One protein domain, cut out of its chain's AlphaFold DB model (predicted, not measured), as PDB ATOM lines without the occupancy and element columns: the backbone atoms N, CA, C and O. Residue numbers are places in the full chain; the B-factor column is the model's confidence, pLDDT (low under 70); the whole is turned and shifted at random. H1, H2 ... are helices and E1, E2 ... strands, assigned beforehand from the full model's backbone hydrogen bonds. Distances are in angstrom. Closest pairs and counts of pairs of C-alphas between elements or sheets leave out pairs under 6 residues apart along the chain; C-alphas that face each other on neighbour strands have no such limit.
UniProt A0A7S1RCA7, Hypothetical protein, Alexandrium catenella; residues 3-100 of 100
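What this domain is: This is residues 3 to 100 of the 100 residues of the protein "Hypothetical protein" of Alexandrium catenella (UniProt A0A7S1RCA7). Two antiparallel sheets of four short strands each lie face to face as a small sandwich, E2, E1, E4 and E7 on one side and E3, E8, E5 and E6 on the other, with their strands at 18 degrees to each other. Two short helices, H1 and H2, sit near one end of the sandwich, and the chain changes from sheet to sheet at several links. The printed part has 98 residues, with eight named strands and two named helices in the order E1, E2, E3, H1, E4, E5, E6, E7, H2, E8. The class is mixed, helices and strands, with 43 residues in named elements, under half of those printed. The whole is compact, with a radius of gyration of the C-alphas of 12.5 A and a rounded outline of 35 by 26 by 22 A.

How they stand to each other: In the first sheet E1, residues 3 to 5, forms a hairpin with the edge strand E2, residues 8 to 11; N 5 and O 8 are 3.0 A apart, within hydrogen-bond range. On its other side E1 is antiparallel to E4, residues 39 to 42, with N 4 and O 40 at 2.8 A. E4 is antiparallel to the edge strand E7, residues 78 to 81, with N 41 and O 79 at 2.8 A. In the second sheet the edge strand E3, residues 23 to 25, is antiparallel to E8, residues 94 to 99, with N 24 and O 95 at 2.9 A. E8 is antiparallel to E5, residues 46 to 51, with N 51 and O 94 at 2.8 A. E5 forms a hairpin with the edge strand E6, residues 63 to 66, with N 50 and O 64 at 2.8 A. The two sheets form a sandwich, two sheets face to face, and the parts of them that face each other are 9.4 A centre to centre; the closest C-alphas of E6 and E7, those of Val 66 and Asp 79, are 6.1 A apart. H1, residues 28 to 31, is on neither sheet. H2, residues 87 to 91, is only just on the sheet E3 E8 E5 E6, with 5 pairs of C-alphas within 10 A, and only grazes it with residues 89 to 91. H1 and H2 are close but not clearly touching, the C-alphas of Val 31 and His 91 being closest at 6.3 A. H1 is too short for an O i to N i+4 pair; H2 has 0 of 1 such pairs within range, but 2 of 2 O i to N i+3 pairs.

Where its parts are: E1 begins at C-alpha 3, (127.906, 148.946, 78.898). E5 measures 16.6 A from first to last C-alpha and E8 17.2 A, ending at C-alpha 99, (119.976, 157.676, 77.172).

The domain as a whole: The printed part has no cut. The C-alphas of Gln 32 and Lys 72, the two farthest apart, are 37.8 A from each other. The links E2 to E3, E5 to E6 and E6 to E7 are long, with 11 residues each. The mean pLDDT of the printed part is 93.6; residue 60 is under 70.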
ATOM      1  N   VAL A   3     127.808 149.169  77.452       97.62
ATOM      2  CA  VAL A   3     127.906 148.946  78.898       97.62
ATOM      3  C   VAL A   3     128.445 147.549  79.132       97.62
ATOM      4  O   VAL A   3     127.933 146.591  78.553       97.62
ATOM      5  N   TYR A   4     129.452 147.454  79.992       97.88
ATOM      6  CA  TYR A   4     130.045 146.200  80.426       97.88
ATOM      7  C   TYR A   4     129.904 146.059  81.936       97.88
ATOM      8  O   TYR A   4     130.155 147.021  82.668       97.88
ATOM      9  N   ILE A   5     129.555 144.857  82.383       97.25
ATOM     10  CA  ILE A   5     129.584 144.438  83.786       97.25
ATOM     11  C   ILE A   5     130.558 143.265  83.856       97.25
ATOM     12  O   ILE A   5     130.369 142.297  83.136       97.25
ATOM     13  N   GLU A   6     131.610 143.352  84.670       95.81
ATOM     14  CA  GLU A   6     132.643 142.304  84.767       95.81
ATOM     15  C   GLU A   6     133.265 141.922  83.410       95.81
ATOM     16  O   GLU A   6     133.604 140.771  83.157       95.81
ATOM     17  N   ASN A   7     133.435 142.911  82.526       94.75
ATOM     18  CA  ASN A   7     133.873 142.761  81.129       94.75
ATOM     19  C   ASN A   7     132.877 142.071  80.182       94.75
ATOM     20  O   ASN A   7     133.122 142.072  78.976       94.75
ATOM     21  N   ASP A   8     131.731 141.594  80.671       96.12
ATOM     22  CA  ASP A   8     130.661 141.067  79.827       96.12
ATOM     23  C   ASP A   8     129.793 142.213  79.275       96.12
ATOM     24  O   ASP A   8     129.316 143.058  80.046       96.12
ATOM     25  N   PRO A   9     129.563 142.285  77.948       97.12
ATOM     26  CA  PRO A   9     128.702 143.305  77.369       97.12
ATOM     27  C   PRO A   9     127.237 143.042  77.737       97.12
ATOM     28  O   PRO A   9     126.697 141.970  77.474       97.12
ATOM     29  N   VAL A  10     126.576 144.048  78.313       97.19
ATOM     30  CA  VAL A  10     125.136 144.011  78.645       97.19
ATOM     31  C   VAL A  10     124.306 144.971  77.790       97.19
ATOM     32  O   VAL A  10     123.088 144.841  77.714       97.19
ATOM     33  N   LEU A  11     124.960 145.930  77.130       97.25
ATOM     34  CA  LEU A  11     124.370 146.780  76.100       97.25
ATOM     35  C   LEU A  11     125.394 147.067  75.009       97.25
ATOM     36  O   LEU A  11     126.538 147.422  75.304       97.25
ATOM     37  N   GLY A  12     124.951 146.988  73.754       95.94
ATOM     38  CA  GLY A  12     125.829 147.110  72.596       95.94
ATOM     39  C   GLY A  12     126.802 145.933  72.496       95.94
ATOM     40  O   GLY A  12     126.661 144.939  73.197       95.94
ATOM     41  N   ASP A  13     127.772 146.021  71.585       94.25
ATOM     42  CA  ASP A  13     128.827 144.997  71.420       94.25
ATOM     43  C   ASP A  13     128.309 143.554  71.232       94.25
ATOM     44  O   ASP A  13     128.949 142.592  71.638       94.25
ATOM     45  N   GLY A  14     127.121 143.404  70.633       94.00
ATOM     46  CA  GLY A  14     126.442 142.116  70.444       94.00
ATOM     47  C   GLY A  14     125.338 141.796  71.464       94.00
ATOM     48  O   GLY A  14     124.507 140.941  71.178       94.00
ATOM     49  N   ALA A  15     125.246 142.517  72.590       91.38
ATOM     50  CA  ALA A  15     124.240 142.297  73.645       91.38
ATOM     51  C   ALA A  15     122.848 142.907  73.355       91.38
ATOM     52  O   ALA A  15     121.899 142.711  74.114       91.38
ATOM     53  N   GLY A  16     122.705 143.646  72.249       94.38
ATOM     54  CA  GLY A  16     121.478 144.368  71.897       94.38
ATOM     55  C   GLY A  16     121.226 145.607  72.769       94.38
ATOM     56  O   GLY A  16     122.118 146.091  73.466       94.38
ATOM     57  N   GLU A  17     120.004 146.146  72.696       95.00
ATOM     58  CA  GLU A  17     119.606 147.405  73.358       95.00
ATOM     59  C   GLU A  17     118.372 147.257  74.270       95.00
ATOM     60  O   GLU A  17     117.902 148.232  74.853       95.00
ATOM     61  N   GLY A  18     117.848 146.037  74.444       94.19
ATOM     62  CA  GLY A  18     116.592 145.782  75.169       94.19
ATOM     63  C   GLY A  18     116.603 146.173  76.652       94.19
ATOM     64  O   GLY A  18     115.544 146.315  77.265       94.19
ATOM     65  N   ILE A  19     117.785 146.391  77.235       95.69
ATOM     66  CA  ILE A  19     117.923 146.829  78.627       95.69
ATOM     67  C   ILE A  19     117.755 148.344  78.814       95.69
ATOM     68  O   ILE A  19     117.668 148.803  79.954       95.69
ATOM     69  N   LEU A  20     117.713 149.127  77.728       96.00
ATOM     70  CA  LEU A  20     117.531 150.577  77.804       96.00
ATOM     71  C   LEU A  20     116.241 150.925  78.543       96.00
ATOM     72  O   LEU A  20     115.170 150.408  78.235       96.00
ATOM     73  N   ASN A  21     116.356 151.835  79.509       95.25
ATOM     74  CA  ASN A  21     115.272 152.321  80.364       95.25
ATOM     75  C   ASN A  21     114.546 151.225  81.167       95.25
ATOM     76  O   ASN A  21     113.499 151.487  81.756       95.25
ATOM     77  N   ASN A  22     115.112 150.018  81.237       95.50
ATOM     78  CA  ASN A  22     114.569 148.891  81.982       95.50
ATOM     79  C   ASN A  22     115.483 148.549  83.159       95.50
ATOM     80  O   ASN A  22     116.707 148.517  83.030       95.50
ATOM     81  N   CYS A  23     114.883 148.254  84.311       96.50
ATOM     82  CA  CYS A  23     115.638 147.845  85.487       96.50
ATOM     83  C   CYS A  23     116.240 146.452  85.294       96.50
ATOM     84  O   CYS A  23     115.512 145.502  85.011       96.50
ATOM     85  N   GLN A  24     117.546 146.333  85.506       97.31
ATOM     86  CA  GLN A  24     118.279 145.076  85.426       97.31
ATOM     87  C   GLN A  24     118.818 144.692  86.800       97.31
ATOM     88  O   GLN A  24     119.370 145.523  87.520       97.31
ATOM     89  N   GLY A  25     118.675 143.423  87.171       96.31
ATOM     90  CA  GLY A  25     119.356 142.865  88.336       96.31
ATOM     91  C   GLY A  25     120.787 142.471  87.986       96.31
ATOM     92  O   GLY A  25     121.046 141.993  86.881       96.31
ATOM     93  N   PHE A  26     121.711 142.619  88.932       95.00
ATOM     94  CA  PHE A  26     122.999 141.948  88.806       95.00
ATOM     95  C   PHE A  26     122.829 140.435  88.912       95.00
ATOM     96  O   PHE A  26     121.973 139.930  89.644       95.00
ATOM     97  N   ALA A  27     123.674 139.704  88.190       91.75
ATOM     98  CA  ALA A  27     123.743 138.264  88.345       91.75
ATOM     99  C   ALA A  27     124.200 137.914  89.774       91.75
ATOM    100  O   ALA A  27     125.009 138.625  90.377       91.75
ATOM    101  N   LYS A  28     123.664 136.821  90.334       90.00
ATOM    102  CA  LYS A  28     123.845 136.473  91.757       90.00
ATOM    103  C   LYS A  28     125.317 136.375  92.158       90.00
ATOM    104  O   LYS A  28     125.660 136.781  93.261       90.00
ATOM    105  N   GLN A  29     126.169 135.879  91.264       88.88
ATOM    106  CA  GLN A  29     127.604 135.748  91.499       88.88
ATOM    107  C   GLN A  29     128.313 137.096  91.706       88.88
ATOM    108  O   GLN A  29     129.261 137.156  92.478       88.88
ATOM    109  N   HIS A  30     127.841 138.177  91.076       88.94
ATOM    110  CA  HIS A  30     128.423 139.512  91.254       88.94
ATOM    111  C   HIS A  30     127.962 140.150  92.565       88.94
ATOM    112  O   HIS A  30     128.730 140.845  93.204       88.94
ATOM    113  N   VAL A  31     126.736 139.859  93.009       88.00
ATOM    114  CA  VAL A  31     126.206 140.356  94.293       88.00
ATOM    115  C   VAL A  31     126.843 139.646  95.495       88.00
ATOM    116  O   VAL A  31     126.915 140.202  96.585       88.00
ATOM    117  N   GLN A  32     127.268 138.392  95.323       88.62
ATOM    118  CA  GLN A  32     127.899 137.598  96.383       88.62
ATOM    119  C   GLN A  32     129.406 137.861  96.527       88.62
ATOM    120  O   GLN A  32     130.011 137.357  97.472       88.62
ATOM    121  N   ASN A  33     130.002 138.634  95.618       89.94
ATOM    122  CA  ASN A  33     131.411 138.999  95.644       89.94
ATOM    123  C   ASN A  33     131.555 140.475  96.034       89.94
ATOM    124  O   ASN A  33     131.102 141.345  95.302       89.94
ATOM    125  N   SER A  34     132.220 140.763  97.156       89.50
ATOM    126  CA  SER A  34     132.436 142.139  97.625       89.50
ATOM    127  C   SER A  34     133.312 142.983  96.698       89.50
ATOM    128  O   SER A  34     133.227 144.207  96.749       89.50
ATOM    129  N   ASP A  35     134.133 142.342  95.863       92.38
ATOM    130  CA  ASP A  35     135.031 143.013  94.917       92.38
ATOM    131  C   ASP A  35     134.381 143.243  93.539       92.38
ATOM    132  O   ASP A  35     134.969 143.895  92.678       92.38
ATOM    133  N   ALA A  36     133.148 142.763  93.339       92.38
ATOM    134  CA  ALA A  36     132.325 142.993  92.153       92.38
ATOM    135  C   ALA A  36     131.149 143.936  92.487       92.38
ATOM    136  O   ALA A  36     130.732 143.988  93.638       92.38
ATOM    137  N   PRO A  37     130.558 144.669  91.526       94.94
ATOM    138  CA  PRO A  37     130.847 144.637  90.099       94.94
ATOM    139  C   PRO A  37     131.868 145.701  89.656       94.94
ATOM    140  O   PRO A  37     131.800 146.852  90.079       94.94
ATOM    141  N   HIS A  38     132.749 145.358  88.723       97.31
ATOM    142  CA  HIS A  38     133.490 146.288  87.880       97.31
ATOM    143  C   HIS A  38     132.628 146.663  86.677       97.31
ATOM    144  O   HIS A  38     132.218 145.804  85.893       97.31
ATOM    145  N   VAL A  39     132.334 147.949  86.521       97.88
ATOM    146  CA  VAL A  39     131.416 148.435  85.491       97.88
ATOM    147  C   VAL A  39     132.100 149.448  84.598       97.88
ATOM    148  O   VAL A  39     132.897 150.260  85.060       97.88
ATOM    149  N   LYS A  40     131.762 149.412  83.310       98.25
ATOM    150  CA  LYS A  40     132.314 150.314  82.300       98.25
ATOM    151  C   LYS A  40     131.228 150.786  81.354       98.25
ATOM    152  O   LYS A  40     130.532 149.969  80.754       98.25
ATOM    153  N   VAL A  41     131.113 152.096  81.183       97.88
ATOM    154  CA  VAL A  41     130.185 152.734  80.244       97.88
ATOM    155  C   VAL A  41     130.999 153.504  79.218       97.88
ATOM    156  O   VAL A  41     131.691 154.454  79.569       97.88
ATOM    157  N   CYS A  42     130.915 153.096  77.954       97.19
ATOM    158  CA  CYS A  42     131.616 153.737  76.845       97.19
ATOM    159  C   CYS A  42     130.637 154.415  75.884       97.19
ATOM    160  O   CYS A  42     129.616 153.840  75.486       97.19
ATOM    161  N   GLY A  43     130.992 155.612  75.439       95.62
ATOM    162  CA  GLY A  43     130.134 156.495  74.661       95.62
ATOM    163  C   GLY A  43     129.547 157.624  75.500       95.62
ATOM    164  O   GLY A  43     129.608 157.639  76.728       95.62
ATOM    165  N   THR A  44     128.994 158.605  74.799       95.25
ATOM    166  CA  THR A  44     128.654 159.913  75.362       95.25
ATOM    167  C   THR A  44     127.160 160.212  75.404       95.25
ATOM    168  O   THR A  44     126.761 161.205  75.998       95.25
ATOM    169  N   GLY A  45     126.322 159.355  74.825       95.44
ATOM    170  CA  GLY A  45     124.864 159.491  74.823       95.44
ATOM    171  C   GLY A  45     124.151 158.488  75.736       95.44
ATOM    172  O   GLY A  45     122.980 158.201  75.517       95.44
ATOM    173  N   ILE A  46     124.862 157.804  76.632       96.44
ATOM    174  CA  ILE A  46     124.255 156.946  77.656       96.44
ATOM    175  C   ILE A  46     124.925 157.176  79.004       96.44
ATOM    176  O   ILE A  46     126.082 157.587  79.095       96.44
ATOM    177  N   LYS A  47     124.188 156.820  80.050       97.00
ATOM    178  CA  LYS A  47     124.691 156.630  81.406       97.00
ATOM    179  C   LYS A  47     124.045 155.398  82.025       97.00
ATOM    180  O   LYS A  47     122.915 155.046  81.689       97.00
ATOM    181  N   ALA A  48     124.738 154.769  82.960       97.44
ATOM    182  CA  ALA A  48     124.185 153.730  83.810       97.44
ATOM    183  C   ALA A  48     124.057 154.265  85.237       97.44
ATOM    184  O   ALA A  48     124.999 154.838  85.780       97.44
ATOM    185  N   THR A  49     122.883 154.087  85.839       97.00
ATOM    186  CA  THR A  49     122.684 154.330  87.269       97.00
ATOM    187  C   THR A  49     122.614 152.992  87.978       97.00
ATOM    188  O   THR A  49     121.811 152.136  87.613       97.00
ATOM    189  N   PHE A  50     123.444 152.821  88.991       96.12
ATOM    190  CA  PHE A  50     123.539 151.633  89.819       96.12
ATOM    191  C   PHE A  50     122.864 151.899  91.155       96.12
ATOM    192  O   PHE A  50     122.959 153.001  91.693       96.12
ATOM    193  N   PHE A  51     122.193 150.890  91.701       95.06
ATOM    194  CA  PHE A  51     121.387 151.013  92.907       95.06
ATOM    195  C   PHE A  51     121.716 149.924  93.920       95.06
ATOM    196  O   PHE A  51     121.821 148.740  93.582       95.06
ATOM    197  N   LEU A  52     121.748 150.318  95.195       92.69
ATOM    198  CA  LEU A  52     121.952 149.400  96.313       92.69
ATOM    199  C   LEU A  52     120.913 148.264  96.344       92.69
ATOM    200  O   LEU A  52     121.221 147.131  96.686       92.69
ATOM    201  N   ARG A  53     119.658 148.556  95.992       91.44
ATOM    202  CA  ARG A  53     118.539 147.600  96.067       91.44
ATOM    203  C   ARG A  53     118.218 147.034  94.695       91.44
ATOM    204  O   ARG A  53     118.242 147.785  93.730       91.44
ATOM    205  N   GLY A  54     117.779 145.777  94.618       91.25
ATOM    206  CA  GLY A  54     117.415 145.084  93.370       91.25
ATOM    207  C   GLY A  54     116.117 145.540  92.678       91.25
ATOM    208  O   GLY A  54     115.360 144.706  92.199       91.25
ATOM    209  N   ARG A  55     115.783 146.837  92.698       91.62
ATOM    210  CA  ARG A  55     114.518 147.370  92.148       91.62
ATOM    211  C   ARG A  55     114.643 148.748  91.493       91.62
ATOM    212  O   ARG A  55     113.642 149.453  91.397       91.62
ATOM    213  N   CYS A  56     115.866 149.161  91.156       90.31
ATOM    214  CA  CYS A  56     116.191 150.448  90.532       90.31
ATOM    215  C   CYS A  56     115.482 151.659  91.153       90.31
ATOM    216  O   CYS A  56     114.978 152.542  90.463       90.31
ATOM    217  N   LYS A  57     115.411 151.683  92.490       86.38
ATOM    218  CA  LYS A  57     114.893 152.827  93.242       86.38
ATOM    219  C   LYS A  57     116.058 153.595  93.840       86.38
ATOM    220  O   LYS A  57     116.714 153.090  94.751       86.38
ATOM    221  N   GLY A  58     116.271 154.803  93.328       74.00
ATOM    222  CA  GLY A  58     117.237 155.746  93.869       74.00
ATOM    223  C   GLY A  58     116.818 156.243  95.248       74.00
ATOM    224  O   GLY A  58     115.669 156.622  95.466       74.00
ATOM    225  N   TYR A  59     117.776 156.244  96.164       71.06
ATOM    226  CA  TYR A  59     117.809 157.132  97.320       71.06
ATOM    227  C   TYR A  59     119.061 157.986  97.144       71.06
ATOM    228  O   TYR A  59     120.051 157.476  96.622       71.06
ATOM    229  N   TYR A  60     119.014 159.254  97.554       64.44
ATOM    230  CA  TYR A  60     120.054 160.252  97.259       64.44
ATOM    231  C   TYR A  60     121.485 159.772  97.587       64.44
ATOM    232  O   TYR A  60     122.426 160.108  96.881       64.44
ATOM    233  N   GLU A  61     121.639 158.922  98.606       75.81
ATOM    234  CA  GLU A  61     122.932 158.423  99.103       75.81
ATOM    235  C   GLU A  61     123.292 156.995  98.638       75.81
ATOM    236  O   GLU A  61     124.345 156.467  98.996       75.81
ATOM    237  N   HIS A  62     122.417 156.324  97.883       84.56
ATOM    238  CA  HIS A  62     122.535 154.890  97.565       84.56
ATOM    239  C   HIS A  62     122.382 154.602  96.071       84.56
ATOM    240  O   HIS A  62     121.772 153.603  95.663       84.56
ATOM    241  N   SER A  63     122.913 155.509  95.260       92.50
ATOM    242  CA  SER A  63     123.014 155.339  93.820       92.50
ATOM    243  C   SER A  63     124.324 155.904  93.301       92.50
ATOM    244  O   SER A  63     124.787 156.927  93.795       92.50
ATOM    245  N   GLN A  64     124.863 155.263  92.271       95.12
ATOM    246  CA  GLN A  64     126.075 155.692  91.585       95.12
ATOM    247  C   GLN A  64     125.773 155.834  90.097       95.12
ATOM    248  O   GLN A  64     125.200 154.927  89.498       95.12
ATOM    249  N   VAL A  65     126.151 156.962  89.502       96.19
ATOM    250  CA  VAL A  65     126.024 157.195  88.058       96.19
ATOM    251  C   VAL A  65     127.392 157.000  87.416       96.19
ATOM    252  O   VAL A  65     128.389 157.493  87.937       96.19
ATOM    253  N   VAL A  66     127.433 156.280  86.298       97.31
ATOM    254  CA  VAL A  66     128.641 156.055  85.495       97.31
ATOM    255  C   VAL A  66     128.317 156.334  84.033       97.31
ATOM    256  O   VAL A  66     127.258 155.938  83.537       97.31
ATOM    257  N   GLY A  67     129.227 157.010  83.341       96.25
ATOM    258  CA  GLY A  67     129.059 157.444  81.956       96.25
ATOM    259  C   GLY A  67     129.089 158.962  81.848       96.25
ATOM    260  O   GLY A  67     128.487 159.672  82.654       96.25
ATOM    261  N   LYS A  68     129.796 159.470  80.834       94.94
ATOM    262  CA  LYS A  68     130.077 160.907  80.720       94.94
ATOM    263  C   LYS A  68     128.878 161.744  80.301       94.94
ATOM    264  O   LYS A  68     128.797 162.889  80.728       94.94
ATOM    265  N   CYS A  69     127.949 161.182  79.520       93.31
ATOM    266  CA  CYS A  69     126.725 161.887  79.125       93.31
ATOM    267  C   CYS A  69     127.010 163.271  78.485       93.31
ATOM    268  O   CYS A  69     126.281 164.232  78.722       93.31
ATOM    269  N   ASP A  70     128.110 163.394  77.731       93.69
ATOM    270  CA  ASP A  70     128.604 164.654  77.165       93.69
ATOM    271  C   ASP A  70     128.944 164.491  75.678       93.69
ATOM    272  O   ASP A  70     129.995 163.959  75.315       93.69
ATOM    273  N   SER A  71     128.062 164.990  74.808       89.88
ATOM    274  CA  SER A  71     128.195 164.894  73.349       89.88
ATOM    275  C   SER A  71     129.394 165.648  72.765       89.88
ATOM    276  O   SER A  71     129.703 165.461  71.589       89.88
ATOM    277  N   LYS A  72     130.084 166.480  73.555       94.31
ATOM    278  CA  LYS A  72     131.314 167.166  73.133       94.31
ATOM    279  C   LYS A  72     132.557 166.291  73.282       94.31
ATOM    280  O   LYS A  72     133.594 166.625  72.710       94.31
ATOM    281  N   MET A  73     132.480 165.204  74.049       93.50
ATOM    282  CA  MET A  73     133.578 164.249  74.203       93.50
ATOM    283  C   MET A  73     133.599 163.237  73.051       93.50
ATOM    284  O   MET A  73     132.606 163.026  72.351       93.50
ATOM    285  N   SER A  74     134.743 162.582  72.858       94.19
ATOM    286  CA  SER A  74     134.889 161.557  71.826       94.19
ATOM    287  C   SER A  74     133.984 160.347  72.095       94.19
ATOM    288  O   SER A  74     133.757 159.963  73.243       94.19
ATOM    289  N   SER A  75     133.483 159.717  71.029       89.19
ATOM    290  CA  SER A  75     132.549 158.580  71.108       89.19
ATOM    291  C   SER A  75     133.141 157.301  71.720       89.19
ATOM    292  O   SER A  75     132.391 156.396  72.091       89.19
ATOM    293  N   ASP A  76     134.466 157.229  71.833       92.88
ATOM    294  CA  ASP A  76     135.229 156.156  72.478       92.88
ATOM    295  C   ASP A  76     135.510 156.421  73.967       92.88
ATOM    296  O   ASP A  76     136.057 155.555  74.645       92.88
ATOM    297  N   THR A  77     135.104 157.582  74.496       96.75
ATOM    298  CA  THR A  77     135.268 157.913  75.915       96.75
ATOM    299  C   THR A  77     134.575 156.867  76.782       96.75
ATOM    300  O   THR A  77     133.385 156.604  76.603       96.75
ATOM    301  N   CYS A  78     135.305 156.317  77.751       96.69
ATOM    302  CA  CYS A  78     134.778 155.383  78.737       96.69
ATOM    303  C   CYS A  78     134.865 155.964  80.150       96.69
ATOM    304  O   CYS A  78     135.733 156.780  80.463       96.69
ATOM    305  N   ASP A  79     133.939 155.529  80.993       97.69
ATOM    306  CA  ASP A  79     133.889 155.823  82.418       97.69
ATOM    307  C   ASP A  79     133.685 154.512  83.176       97.69
ATOM    308  O   ASP A  79     132.902 153.659  82.741       97.69
ATOM    309  N   GLU A  80     134.407 154.336  84.276       97.75
ATOM    310  CA  GLU A  80     134.485 153.070  85.004       97.75
ATOM    311  C   GLU A  80     134.267 153.277  86.500       97.75
ATOM    312  O   GLU A  80     134.592 154.330  87.054       97.75
ATOM    313  N   TRP A  81     133.703 152.264  87.154       98.00
ATOM    314  CA  TRP A  81     133.504 152.258  88.598       98.00
ATOM    315  C   TRP A  81     133.556 150.839  89.153       98.00
ATOM    316  O   TRP A  81     133.203 149.875  88.474       98.00
ATOM    317  N   SER A  82     133.990 150.704  90.401       97.00
ATOM    318  CA  SER A  82     134.126 149.412  91.069       97.00
ATOM    319  C   SER A  82     134.151 149.562  92.593       97.00
ATOM    320  O   SER A  82     134.269 150.685  93.103       97.00
ATOM    321  N   PRO A  83     134.121 148.451  93.351       96.44
ATOM    322  CA  PRO A  83     134.333 148.482  94.795       96.44
ATOM    323  C   PRO A  83     135.706 149.027  95.220       96.44
ATOM    324  O   PRO A  83     135.847 149.493  96.347       96.44
ATOM    325  N   ALA A  84     136.698 149.062  94.319       96.62
ATOM    326  CA  ALA A  84     137.979 149.723  94.584       96.62
ATOM    327  C   ALA A  84     137.851 151.257  94.676       96.62
ATOM    328  O   ALA A  84     138.669 151.905  95.327       96.62
ATOM    329  N   ASN A  85     136.828 151.845  94.044       96.25
ATOM    330  CA  ASN A  85     136.512 153.271  94.154       96.25
ATOM    331  C   ASN A  85     135.681 153.568  95.414       96.25
ATOM    332  O   ASN A  85     135.911 154.571  96.086       96.25
ATOM    333  N   ASP A  86     134.717 152.697  95.726       94.69
ATOM    334  CA  ASP A  86     133.882 152.756  96.929       94.69
ATOM    335  C   ASP A  86     133.433 151.343  97.313       94.69
ATOM    336  O   ASP A  86     132.598 150.753  96.629       94.69
ATOM    337  N   ALA A  87     133.928 150.822  98.438       94.38
ATOM    338  CA  ALA A  87     133.643 149.459  98.887       94.38
ATOM    339  C   ALA A  87     132.138 149.159  99.030       94.38
ATOM    340  O   ALA A  87     131.709 148.017  98.875       94.38
ATOM    341  N   ARG A  88     131.296 150.176  99.267       92.56
ATOM    342  CA  ARG A  88     129.833 150.007  99.349       92.56
ATOM    343  C   ARG A  88     129.228 149.575  98.018       92.56
ATOM    344  O   ARG A  88     128.144 148.991  98.013       92.56
ATOM    345  N   PHE A  89     129.908 149.853  96.908       94.50
ATOM    346  CA  PHE A  89     129.496 149.432  95.575       94.50
ATOM    347  C   PHE A  89     129.404 147.907  95.453       94.50
ATOM    348  O   PHE A  89     128.539 147.415  94.731       94.50
ATOM    349  N   GLY A  90     130.173 147.172  96.266       94.12
ATOM    350  CA  GLY A  90     130.122 145.711  96.360       94.12
ATOM    351  C   GLY A  90     128.774 145.135  96.809       94.12
ATOM    352  O   GLY A  90     128.519 143.941  96.705       94.12
ATOM    353  N   HIS A  91     127.878 145.982  97.317       93.00
ATOM    354  CA  HIS A  91     126.544 145.583  97.765       93.00
ATOM    355  C   HIS A  91     125.426 146.012  96.817       93.00
ATOM    356  O   HIS A  91     124.248 145.830  97.137       93.00
ATOM    357  N   TYR A  92     125.762 146.612  95.675       94.56
ATOM    358  CA  TYR A  92     124.769 147.070  94.717       94.56
ATOM    359  C   TYR A  92     124.146 145.882  93.988       94.56
ATOM    360  O   TYR A  92     124.793 144.882  93.694       94.56
ATOM    361  N   GLN A  93     122.844 145.975  93.724       95.25
ATOM    362  CA  GLN A  93     122.033 144.822  93.313       95.25
ATOM    363  C   GLN A  93     121.325 145.022  91.977       95.25
ATOM    364  O   GLN A  93     120.872 144.049  91.375       95.25
ATOM    365  N   SER A  94     121.177 146.262  91.518       96.12
ATOM    366  CA  SER A  94     120.558 146.539  90.224       96.12
ATOM    367  C   SER A  94     121.161 147.751  89.545       96.12
ATOM    368  O   SER A  94     121.841 148.565  90.171       96.12
ATOM    369  N   TYR A  95     120.874 147.871  88.259       97.12
ATOM    370  CA  TYR A  95     121.276 148.991  87.436       97.12
ATOM    371  C   TYR A  95     120.214 149.300  86.386       97.12
ATOM    372  O   TYR A  95     119.369 148.471  86.049       97.12
ATOM    373  N   MET A  96     120.250 150.521  85.873       97.12
ATOM    374  CA  MET A  96     119.413 150.963  84.770       97.12
ATOM    375  C   MET A  96     120.262 151.799  83.825       97.12
ATOM    376  O   MET A  96     120.904 152.761  84.249       97.12
ATOM    377  N   VAL A  97     120.258 151.429  82.548       97.50
ATOM    378  CA  VAL A  97     120.941 152.186  81.497       97.50
ATOM    379  C   VAL A  97     119.936 153.120  80.851       97.50
ATOM    380  O   VAL A  97     118.835 152.702  80.500       97.50
ATOM    381  N   GLN A  98     120.302 154.385  80.706       96.56
ATOM    382  CA  GLN A  98     119.441 155.412  80.138       96.56
ATOM    383  C   GLN A  98     120.199 156.211  79.096       96.56
ATOM    384  O   GLN A  98     121.418 156.379  79.181       96.56
ATOM    385  N   GLN A  99     119.448 156.724  78.131       95.00
ATOM    386  CA  GLN A  99     119.976 157.676  77.172       95.00
ATOM    387  C   GLN A  99     120.210 159.036  77.830       95.00
ATOM    388  O   GLN A  99     119.537 159.422  78.794       95.00
ATOM    389  N   CYS A 100     121.193 159.717  77.270       90.25
ATOM    390  CA  CYS A 100     121.373 161.151  77.313       90.25
ATOM    391  C   CYS A 100     120.962 161.685  75.928       90.25
ATOM    392  O   CYS A 100     120.436 162.807  75.890       90.25
TER     393      CYS A 100